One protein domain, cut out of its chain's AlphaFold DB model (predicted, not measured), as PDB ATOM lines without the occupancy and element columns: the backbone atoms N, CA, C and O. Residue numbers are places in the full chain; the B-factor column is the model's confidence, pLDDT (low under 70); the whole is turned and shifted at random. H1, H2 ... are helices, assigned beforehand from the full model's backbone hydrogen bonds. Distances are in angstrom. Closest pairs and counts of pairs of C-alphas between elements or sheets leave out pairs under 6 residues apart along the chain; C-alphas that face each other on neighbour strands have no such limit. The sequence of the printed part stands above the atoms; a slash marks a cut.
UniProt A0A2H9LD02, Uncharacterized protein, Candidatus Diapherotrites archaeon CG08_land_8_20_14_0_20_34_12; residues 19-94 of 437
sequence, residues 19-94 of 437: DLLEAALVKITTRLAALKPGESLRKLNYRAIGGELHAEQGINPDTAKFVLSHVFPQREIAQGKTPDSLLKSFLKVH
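AT A GLANCE: This is residues 19 to 94 of the 437 residues of an uncharacterized protein of Candidatus Diapherotrites archaeon CG08_land_8_20_14_0_20_34_12 (UniProt A0A2H9LD02). Four crossed helices pack together, H1 and H3 in the middle, H2 on one side and H5 on the other; short H4 and the loop of residues 34 to 45 lie toward one end. The printed part has 76 residues with five named helices, H1 to H5 in order, and no named strand: all helix. It is compact, radius of gyration of the C-alphas 11.9 A, spanning 33 by 29 by 17 A.

IN THESE COORDINATES: Find C-alpha 19 at (98.445, 96.853, 81.939); from there H1 runs 21.0 A to residue 33. Next come H2, residues 46 to 57, 15.4 A; H3, 61 to 71, 15.2 A; H4, 74 to 78; and H5, 83 to 93, 15.5 A, ending at (82.146, 91.713, 90.873).

HOW THE PARTS SIT: Look first at Lys 27 and Ile 49, the closest C-alphas where H1 and H2 touch, 7.4 A apart. H2 touches H3 at a steep tilt of 63 degrees, closest C-alphas Gly 50 and Pro 61, 4.3 A. With residues 25 to 29 alone, H1 touches H5, closest C-alphas Thr 29 and Pro 83, 6.8 A. H2 and H5 are apart. In each helix every O i to N i+4 pair is within hydrogen-bond range.

THE WHOLE: Gly 38 and Gly 58 hold the farthest C-alphas, 34.0 A apart. The printed part has no cut; the link H1 to H2 is long. There, residues 37 to 38 and 40 to 43 have pLDDT under 70, as has residue 19.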
ATOM      1  N   ASP A  19      97.534  97.273  82.998       67.12
ATOM      2  CA  ASP A  19      98.445  96.853  81.939       67.12
ATOM      3  C   ASP A  19      98.845  95.378  82.117       67.12
ATOM      4  O   ASP A  19      99.002  94.646  81.141       67.12
ATOM      5  N   LEU A  20      98.865  94.890  83.367       73.00
ATOM      6  CA  LEU A  20      99.020  93.469  83.688       73.00
ATOM      7  C   LEU A  20      97.794  92.648  83.260       73.00
ATOM      8  O   LEU A  20      97.950  91.556  82.718       73.00
ATOM      9  N   LEU A  21      96.574  93.138  83.513       72.94
ATOM     10  CA  LEU A  21      95.347  92.431  83.114       72.94
ATOM     11  C   LEU A  21      95.200  92.365  81.591       72.94
ATOM     12  O   LEU A  21      94.759  91.342  81.068       72.94
ATOM     13  N   GLU A  22      95.588  93.427  80.891       75.00
ATOM     14  CA  GLU A  22      95.571  93.497  79.432       75.00
ATOM     15  C   GLU A  22      96.623  92.564  78.813       75.00
ATOM     16  O   GLU A  22      96.280  91.725  77.978       75.00
ATOM     17  N   ALA A  23      97.869  92.597  79.298       75.81
ATOM     18  CA  ALA A  23      98.916  91.673  78.853       75.81
ATOM     19  C   ALA A  23      98.555  90.205  79.136       75.81
ATOM     20  O   ALA A  23      98.727  89.330  78.286       75.81
ATOM     21  N   ALA A  24      97.983  89.931  80.311       75.56
ATOM     22  CA  ALA A  24      97.459  88.619  80.663       75.56
ATOM     23  C   ALA A  24      96.359  88.141  79.706       75.56
ATOM     24  O   ALA A  24      96.371  86.976  79.298       75.56
ATOM     25  N   LEU A  25      95.419  89.027  79.351       76.88
ATOM     26  CA  LEU A  25      94.343  88.722  78.414       76.88
ATOM     27  C   LEU A  25      94.924  88.332  77.054       76.88
ATOM     28  O   LEU A  25      94.589  87.258  76.565       76.88
ATOM     29  N   VAL A  26      95.841  89.136  76.500       78.88
ATOM     30  CA  VAL A  26      96.510  88.865  75.214       78.88
ATOM     31  C   VAL A  26      97.246  87.523  75.238       78.88
ATOM     32  O   VAL A  26      97.116  86.722  74.312       78.88
ATOM     33  N   LYS A  27      97.990  87.224  76.308       81.50
ATOM     34  CA  LYS A  27      98.716  85.949  76.445       81.50
ATOM     35  C   LYS A  27      97.772  84.750  76.507       81.50
ATOM     36  O   LYS A  27      98.035  83.723  75.879       81.50
ATOM     37  N   ILE A  28      96.674  84.863  77.254       77.75
ATOM     38  CA  ILE A  28      95.681  83.792  77.377       77.75
ATOM     39  C   ILE A  28      94.920  83.603  76.065       77.75
ATOM     40  O   ILE A  28      94.784  82.463  75.629       77.75
ATOM     41  N   THR A  29      94.464  84.674  75.413       76.69
ATOM     42  CA  THR A  29      93.752  84.580  74.128       76.69
ATOM     43  C   THR A  29      94.647  84.005  73.037       76.69
ATOM     44  O   THR A  29      94.210  83.100  72.335       76.69
ATOM     45  N   THR A  30      95.914  84.426  72.960       82.31
ATOM     46  CA  THR A  30      96.900  83.869  72.015       82.31
ATOM     47  C   THR A  30      97.100  82.369  72.237       82.31
ATOM     48  O   THR A  30      97.061  81.586  71.291       82.31
ATOM     49  N   ARG A  31      97.259  81.934  73.496       81.94
ATOM     50  CA  ARG A  31      97.413  80.507  73.821       81.94
ATOM     51  C   ARG A  31      96.152  79.700  73.538       81.94
ATOM     52  O   ARG A  31      96.269  78.573  73.085       81.94
ATOM     53  N   LEU A  32      94.972  80.259  73.796       75.94
ATOM     54  CA  LEU A  32      93.701  79.602  73.490       75.94
ATOM     55  C   LEU A  32      93.464  79.485  71.981       75.94
ATOM     56  O   LEU A  32      92.973  78.454  71.540       75.94
ATOM     57  N   ALA A  33      93.849  80.496  71.199       78.44
ATOM     58  CA  ALA A  33      93.771  80.465  69.740       78.44
ATOM     59  C   ALA A  33      94.743  79.449  69.112       78.44
ATOM     60  O   ALA A  33      94.472  78.928  68.035       78.44
ATOM     61  N   ALA A  34      95.859  79.153  69.787       81.56
ATOM     62  CA  ALA A  34      96.846  78.173  69.338       81.56
ATOM     63  C   ALA A  34      96.471  76.708  69.646       81.56
ATOM     64  O   ALA A  34      97.144  75.803  69.153       81.56
ATOM     65  N   LEU A  35      95.435  76.455  70.458       76.19
ATOM     66  CA  LEU A  35      94.990  75.094  70.774       76.19
ATOM     67  C   LEU A  35      94.236  74.484  69.591       76.19
ATOM     68  O   LEU A  35      93.325  75.098  69.032       76.19
ATOM     69  N   LYS A  36      94.573  73.242  69.236       74.75
ATOM     70  CA  LYS A  36      93.835  72.508  68.199       74.75
ATOM     71  C   LYS A  36      92.451  72.086  68.718       74.75
ATOM     72  O   LYS A  36      92.314  71.794  69.910       74.75
ATOM     73  N   PRO A  37      91.423  71.978  67.852       62.97
ATOM     74  CA  PRO A  37      90.133  71.413  68.244       62.97
ATOM     75  C   PRO A  37      90.318  70.027  68.885       62.97
ATOM     76  O   PRO A  37      90.897  69.133  68.272       62.97
ATOM     77  N   GLY A  38      89.869  69.861  70.132       63.34
ATOM     78  CA  GLY A  38      90.021  68.621  70.906       63.34
ATOM     79  C   GLY A  38      91.214  68.586  71.872       63.34
ATOM     80  O   GLY A  38      91.255  67.718  72.746       63.34
ATOM     81  N   GLU A  39      92.147  69.543  71.808       71.25
ATOM     82  CA  GLU A  39      93.152  69.698  72.860       71.25
ATOM     83  C   GLU A  39      92.499  70.220  74.141       71.25
ATOM     84  O   GLU A  39      91.823  71.248  74.185       71.25
ATOM     85  N   SER A  40      92.692  69.473  75.226       61.44
ATOM     86  CA  SER A  40      92.076  69.785  76.506       61.44
ATOM     87  C   SER A  40      92.576  71.132  77.054       61.44
ATOM     88  O   SER A  40      93.746  71.275  77.420       61.44
ATOM     89  N   LEU A  41      91.633  72.052  77.284       60.03
ATOM     90  CA  LEU A  41      91.805  73.344  77.972       60.03
ATOM     91  C   LEU A  41      92.425  73.235  79.385       60.03
ATOM     92  O   LEU A  41      92.821  74.244  79.969       60.03
ATOM     93  N   ARG A  42      92.580  72.016  79.934       57.78
ATOM     94  CA  ARG A  42      93.243  71.725  81.225       57.78
ATOM     95  C   ARG A  42      94.713  72.174  81.322       57.78
ATOM     96  O   ARG A  42      95.309  72.012  82.381       57.78
ATOM     97  N   LYS A  43      95.329  72.725  80.269       67.38
ATOM     98  CA  LYS A  43      96.752  73.118  80.273       67.38
ATOM     99  C   LYS A  43      97.019  74.615  80.086       67.38
ATOM    100  O   LYS A  43      98.100  74.986  79.632       67.38
ATOM    101  N   LEU A  44      96.129  75.508  80.528       78.62
ATOM    102  CA  LEU A  44      96.579  76.872  80.838       78.62
ATOM    103  C   LEU A  44      97.497  76.831  82.066       78.62
ATOM    104  O   LEU A  44      97.059  76.881  83.216       78.62
ATOM    105  N   ASN A  45      98.797  76.683  81.813       87.94
ATOM    106  CA  ASN A  45      99.821  76.683  82.843       87.94
ATOM    107  C   ASN A  45     100.056  78.122  83.326       87.94
ATOM    108  O   ASN A  45     100.954  78.813  82.843       87.94
ATOM    109  N   TYR A  46      99.253  78.571  84.296       88.94
ATOM    110  CA  TYR A  46      99.372  79.912  84.881       88.94
ATOM    111  C   TYR A  46     100.742  80.190  85.496       88.94
ATOM    112  O   TYR A  46     101.132  81.348  85.586       88.94
ATOM    113  N   ARG A  47     101.498  79.152  85.883       88.62
ATOM    114  CA  ARG A  47     102.881  79.321  86.339       88.62
ATOM    115  C   ARG A  47     103.795  79.734  85.184       88.62
ATOM    116  O   ARG A  47     104.594  80.643  85.359       88.62
ATOM    117  N   ALA A  48     103.652  79.103  84.019       88.62
ATOM    118  CA  ALA A  48     104.410  79.474  82.824       88.62
ATOM    119  C   ALA A  48     104.041  80.886  82.343       88.62
ATOM    120  O   ALA A  48     104.927  81.697  82.110       88.62
ATOM    121  N   ILE A  49     102.742  81.208  82.288       87.12
ATOM    122  CA  ILE A  49     102.271  82.557  81.918       87.12
ATOM    123  C   ILE A  49     102.774  83.598  82.929       87.12
ATOM    124  O   ILE A  49     103.240  84.661  82.537       87.12
ATOM    125  N   GLY A  50     102.739  83.285  84.227       86.62
ATOM    126  CA  GLY A  50     103.296  84.152  85.263       86.62
ATOM    127  C   GLY A  50     104.805  84.374  85.122       86.62
ATOM    128  O   GLY A  50     105.276  85.473  85.391       86.62
ATOM    129  N   GLY A  51     105.555  83.366  84.664       88.00
ATOM    130  CA  GLY A  51     106.978  83.498  84.343       88.00
ATOM    131  C   GLY A  51     107.245  84.417  83.147       88.00
ATOM    132  O   GLY A  51     108.153  85.238  83.206       88.00
ATOM    133  N   GLU A  52     106.426  84.342  82.096       87.88
ATOM    134  CA  GLU A  52     106.525  85.259  80.950       87.88
ATOM    135  C   GLU A  52     106.197  86.702  81.344       87.88
ATOM    136  O   GLU A  52     106.958  87.612  81.035       87.88
ATOM    137  N   LEU A  53     105.117  86.911  82.105       83.81
ATOM    138  CA  LEU A  53     104.753  88.236  82.620       83.81
ATOM    139  C   LEU A  53     105.831  88.807  83.554       83.81
ATOM    140  O   LEU A  53     106.016  90.021  83.622       83.81
ATOM    141  N   HIS A  54     106.563  87.946  84.264       86.25
ATOM    142  CA  HIS A  54     107.726  88.370  85.033       86.25
ATOM    143  C   HIS A  54     108.860  88.868  84.141       86.25
ATOM    144  O   HIS A  54     109.408  89.932  84.407       86.25
ATOM    145  N   ALA A  55     109.188  88.123  83.086       85.44
ATOM    146  CA  ALA A  55     110.248  88.501  82.159       85.44
ATOM    147  C   ALA A  55     109.919  89.798  81.398       85.44
ATOM    148  O   ALA A  55     110.793  90.638  81.217       85.44
ATOM    149  N   GLU A  56     108.662  89.976  80.987       84.81
ATOM    150  CA  GLU A  56     108.231  91.118  80.169       84.81
ATOM    151  C   GLU A  56     107.924  92.372  80.996       84.81
ATOM    152  O   GLU A  56     108.201  93.484  80.554       84.81
ATOM    153  N   GLN A  57     107.336  92.211  82.187       81.75
ATOM    154  CA  GLN A  57     106.792  93.328  82.973       81.75
ATOM    155  C   GLN A  57     107.313  93.386  84.419       81.75
ATOM    156  O   GLN A  57     106.868  94.219  85.207       81.75
ATOM    157  N   GLY A  58     108.235  92.501  84.810       81.44
ATOM    158  CA  GLY A  58     108.810  92.466  86.163       81.44
ATOM    159  C   GLY A  58     107.848  91.960  87.245       81.44
ATOM    160  O   GLY A  58     108.115  92.086  88.442       81.44
ATOM    161  N   ILE A  59     106.714  91.377  86.862       79.12
ATOM    162  CA  ILE A  59     105.638  91.005  87.788       79.12
ATOM    163  C   ILE A  59     105.985  89.702  88.499       79.12
ATOM    164  O   ILE A  59     106.410  88.745  87.871       79.12
ATOM    165  N   ASN A  60     105.795  89.628  89.815       85.62
ATOM    166  CA  ASN A  60     106.085  88.402  90.559       85.62
ATOM    167  C   ASN A  60     105.249  87.204  90.022       85.62
ATOM    168  O   ASN A  60     104.015  87.301  90.010       85.62
ATOM    169  N   PRO A  61     105.874  86.067  89.635       85.94
ATOM    170  CA  PRO A  61     105.176  84.935  89.019       85.94
ATOM    171  C   PRO A  61     104.048  84.333  89.865       85.94
ATOM    172  O   PRO A  61     103.015  83.945  89.320       85.94
ATOM    173  N   ASP A  62     104.212  84.265  91.189       84.81
ATOM    174  CA  ASP A  62     103.190  83.715  92.089       84.81
ATOM    175  C   ASP A  62     101.991  84.655  92.207       84.81
ATOM    176  O   ASP A  62     100.841  84.211  92.230       84.81
ATOM    177  N   THR A  63     102.256  85.963  92.210       80.75
ATOM    178  CA  THR A  63     101.208  86.987  92.165       80.75
ATOM    179  C   THR A  63     100.446  86.904  90.847       80.75
ATOM    180  O   THR A  63      99.218  86.844  90.863       80.75
ATOM    181  N   ALA A  64     101.149  86.819  89.714       82.75
ATOM    182  CA  ALA A  64     100.526  86.641  88.406       82.75
ATOM    183  C   ALA A  64      99.681  85.360  88.368       82.75
ATOM    184  O   ALA A  64      98.498  85.418  88.049       82.75
ATOM    185  N   LYS A  65     100.228  84.216  88.794       87.94
ATOM    186  CA  LYS A  65      99.494  82.944  88.869       87.94
ATOM    187  C   LYS A  65      98.210  83.071  89.690       87.94
ATOM    188  O   LYS A  65      97.160  82.626  89.229       87.94
ATOM    189  N   PHE A  66      98.295  83.659  90.885       85.88
ATOM    190  CA  PHE A  66      97.145  83.858  91.767       85.88
ATOM    191  C   PHE A  66      96.061  84.697  91.090       85.88
ATOM    192  O   PHE A  66      94.889  84.333  91.113       85.88
ATOM    193  N   VAL A  67      96.439  85.805  90.456       82.88
ATOM    194  CA  VAL A  67      95.488  86.668  89.749       82.88
ATOM    195  C   VAL A  67      94.858  85.923  88.585       82.88
ATOM    196  O   VAL A  67      93.635  85.894  88.477       82.88
ATOM    197  N   LEU A  68      95.668  85.307  87.725       87.00
ATOM    198  CA  LEU A  68      95.188  84.620  86.532       87.00
ATOM    199  C   LEU A  68      94.209  83.505  86.893       87.00
ATOM    200  O   LEU A  68      93.184  83.365  86.236       87.00
ATOM    201  N   SER A  69      94.461  82.765  87.978       89.75
ATOM    202  CA  SER A  69      93.540  81.720  88.432       89.75
ATOM    203  C   SER A  69      92.204  82.261  88.949       89.75
ATOM    204  O   SER A  69      91.212  81.538  88.919       89.75
ATOM    205  N   HIS A  70      92.177  83.506  89.436       88.50
ATOM    206  CA  HIS A  70      90.961  84.172  89.911       88.50
ATOM    207  C   HIS A  70      90.179  84.840  88.778       88.50
ATOM    208  O   HIS A  70      88.958  84.725  88.734       88.50
ATOM    209  N   VAL A  71      90.870  85.527  87.865       87.75
ATOM    210  CA  VAL A  71      90.249  86.225  86.726       87.75
ATOM    211  C   VAL A  71      89.791  85.229  85.662       87.75
ATOM    212  O   VAL A  71      88.726  85.396  85.073       87.75
ATOM    213  N   PHE A  72      90.565  84.164  85.453       89.19
ATOM    214  CA  PHE A  72      90.317  83.145  84.441       89.19
ATOM    215  C   PHE A  72      90.273  81.755  85.094       89.19
ATOM    216  O   PHE A  72      91.239  80.996  85.023       89.19
ATOM    217  N   PRO A  73      89.183  81.365  85.773       90.88
ATOM    218  CA  PRO A  73      89.110  80.054  86.409       90.88
ATOM    219  C   PRO A  73      89.147  78.929  85.359       90.88
ATOM    220  O   PRO A  73      88.300  78.893  84.467       90.88
ATOM    221  N   GLN A  74      90.071  77.965  85.488       87.88
ATOM    222  CA  GLN A  74      90.219  76.867  84.511       87.88
ATOM    223  C   GLN A  74      88.916  76.092  84.282       87.88
ATOM    224  O   GLN A  74      88.629  75.692  83.157       87.88
ATOM    225  N   ARG A  75      88.105  75.912  85.335       89.31
ATOM    226  CA  ARG A  75      86.801  75.238  85.245       89.31
ATOM    227  C   ARG A  75      85.844  75.939  84.277       89.31
ATOM    228  O   ARG A  75      85.099  75.270  83.579       89.31
ATOM    229  N   GLU A  76      85.863  77.269  84.238       89.44
ATOM    230  CA  GLU A  76      84.927  78.047  83.425       89.44
ATOM    231  C   GLU A  76      85.416  78.165  81.985       89.44
ATOM    232  O   GLU A  76      84.617  78.114  81.054       89.44
ATOM    233  N   ILE A  77      86.734  78.223  81.797       85.88
ATOM    234  CA  ILE A  77      87.350  78.101  80.475       85.88
ATOM    235  C   ILE A  77      87.017  76.731  79.882       85.88
ATOM    236  O   ILE A  77      86.566  76.659  78.747       85.88
ATOM    237  N   ALA A  78      87.147  75.648  80.660       84.62
ATOM    238  CA  ALA A  78      86.798  74.292  80.227       84.62
ATOM    239  C   ALA A  78      85.313  74.128  79.849       84.62
ATOM    240  O   ALA A  78      84.980  73.240  79.072       84.62
ATOM    241  N   GLN A  79      84.434  74.994  80.362       88.00
ATOM    242  CA  GLN A  79      83.019  75.081  79.981       88.00
ATOM    243  C   GLN A  79      82.784  75.933  78.719       88.00
ATOM    244  O   GLN A  79      81.640  76.219  78.377       88.00
ATOM    245  N   GLY A  80      83.844  76.372  78.038       87.38
ATOM    246  CA  GLY A  80      83.768  77.160  76.809       87.38
ATOM    247  C   GLY A  80      83.581  78.662  77.025       87.38
ATOM    248  O   GLY A  80      83.328  79.381  76.059       87.38
ATOM    249  N   LYS A  81      83.706  79.181  78.258       87.12
ATOM    250  CA  LYS A  81      83.637  80.634  78.463       87.12
ATOM    251  C   LYS A  81      84.870  81.311  77.873       87.12
ATOM    252  O   LYS A  81      86.005  80.942  78.171       87.12
ATOM    253  N   THR A  82      84.636  82.349  77.077       86.00
ATOM    254  CA  THR A  82      85.711  83.146  76.484       86.00
ATOM    255  C   THR A  82      86.420  83.994  77.550       86.00
ATOM    256  O   THR A  82      85.774  84.430  78.513       86.00
ATOM    257  N   PRO A  83      87.726  84.286  77.393       83.38
ATOM    258  CA  PRO A  83      88.459  85.175  78.300       83.38
ATOM    259  C   PRO A  83      87.775  86.528  78.506       83.38
ATOM    260  O   PRO A  83      87.673  86.989  79.639       83.38
ATOM    261  N   ASP A  84      87.216  87.118  77.446       81.44
ATOM    262  CA  ASP A  84      86.475  88.382  77.521       81.44
ATOM    263  C   ASP A  84      85.236  88.286  78.411       81.44
ATOM    264  O   ASP A  84      84.962  89.186  79.210       81.44
ATOM    265  N   SER A  85      84.475  87.193  78.299       88.00
ATOM    266  CA  SER A  85      83.302  86.964  79.144       88.00
ATOM    267  C   SER A  85      83.695  86.792  80.612       88.00
ATOM    268  O   SER A  85      83.002  87.294  81.504       88.00
ATOM    269  N   LEU A  86      84.800  86.091  80.874       86.75
ATOM    270  CA  LEU A  86      85.335  85.889  82.222       86.75
ATOM    271  C   LEU A  86      85.836  87.201  82.822       86.75
ATOM    272  O   LEU A  86      85.438  87.548  83.933       86.75
ATOM    273  N   LEU A  87      86.599  87.985  82.058       83.38
ATOM    274  CA  LEU A  87      87.085  89.292  82.483       83.38
ATOM    275  C   LEU A  87      85.921  90.250  82.771       83.38
ATOM    276  O   LEU A  87      85.898  90.882  83.827       83.38
ATOM    277  N   LYS A  88      84.906  90.320  81.897       84.38
ATOM    278  CA  LYS A  88      83.696  91.132  82.135       84.38
ATOM    279  C   LYS A  88      82.971  90.716  83.417       84.38
ATOM    280  O   LYS A  88      82.574  91.577  84.202       84.38
ATOM    281  N   SER A  89      82.826  89.411  83.647       88.25
ATOM    282  CA  SER A  89      82.183  88.874  84.856       88.25
ATOM    283  C   SER A  89      82.992  89.199  86.114       88.25
ATOM    284  O   SER A  89      82.431  89.670  87.103       88.25
ATOM    285  N   PHE A  90      84.314  89.036  86.053       86.75
ATOM    286  CA  PHE A  90      85.231  89.364  87.140       86.75
ATOM    287  C   PHE A  90      85.183  90.857  87.490       86.75
ATOM    288  O   PHE A  90      84.996  91.213  88.650       86.75
ATOM    289  N   LEU A  91      85.272  91.745  86.496       83.50
ATOM    290  CA  LEU A  91      85.258  93.198  86.703       83.50
ATOM    291  C   LEU A  91      83.903  93.720  87.196       83.50
ATOM    292  O   LEU A  91      83.861  94.730  87.899       83.50
ATOM    293  N   LYS A  92      82.802  93.028  86.877       83.69
ATOM    294  CA  LYS A  92      81.475  93.330  87.432       83.69
ATOM    295  C   LYS A  92      81.433  93.105  88.947       83.69
ATOM    296  O   LYS A  92      80.835  93.908  89.657       83.69
ATOM    297  N   VAL A  93      82.070  92.040  89.436       84.19
ATOM    298  CA  VAL A  93      82.146  91.713  90.873       84.19
ATOM    299  C   VAL A  93      83.246  92.516  91.574       84.19
ATOM    300  O   VAL A  93      83.095  92.907  92.731       84.19
ATOM    301  N   HIS A  94      84.333  92.817  90.864       79.75
ATOM    302  CA  HIS A  94      85.513  93.484  91.403       79.75
ATOM    303  C   HIS A  94      85.844  94.786  90.650       79.75
ATOM    304  O   HIS A  94      86.922  94.921  90.062       79.75
TER     305      HIS A  94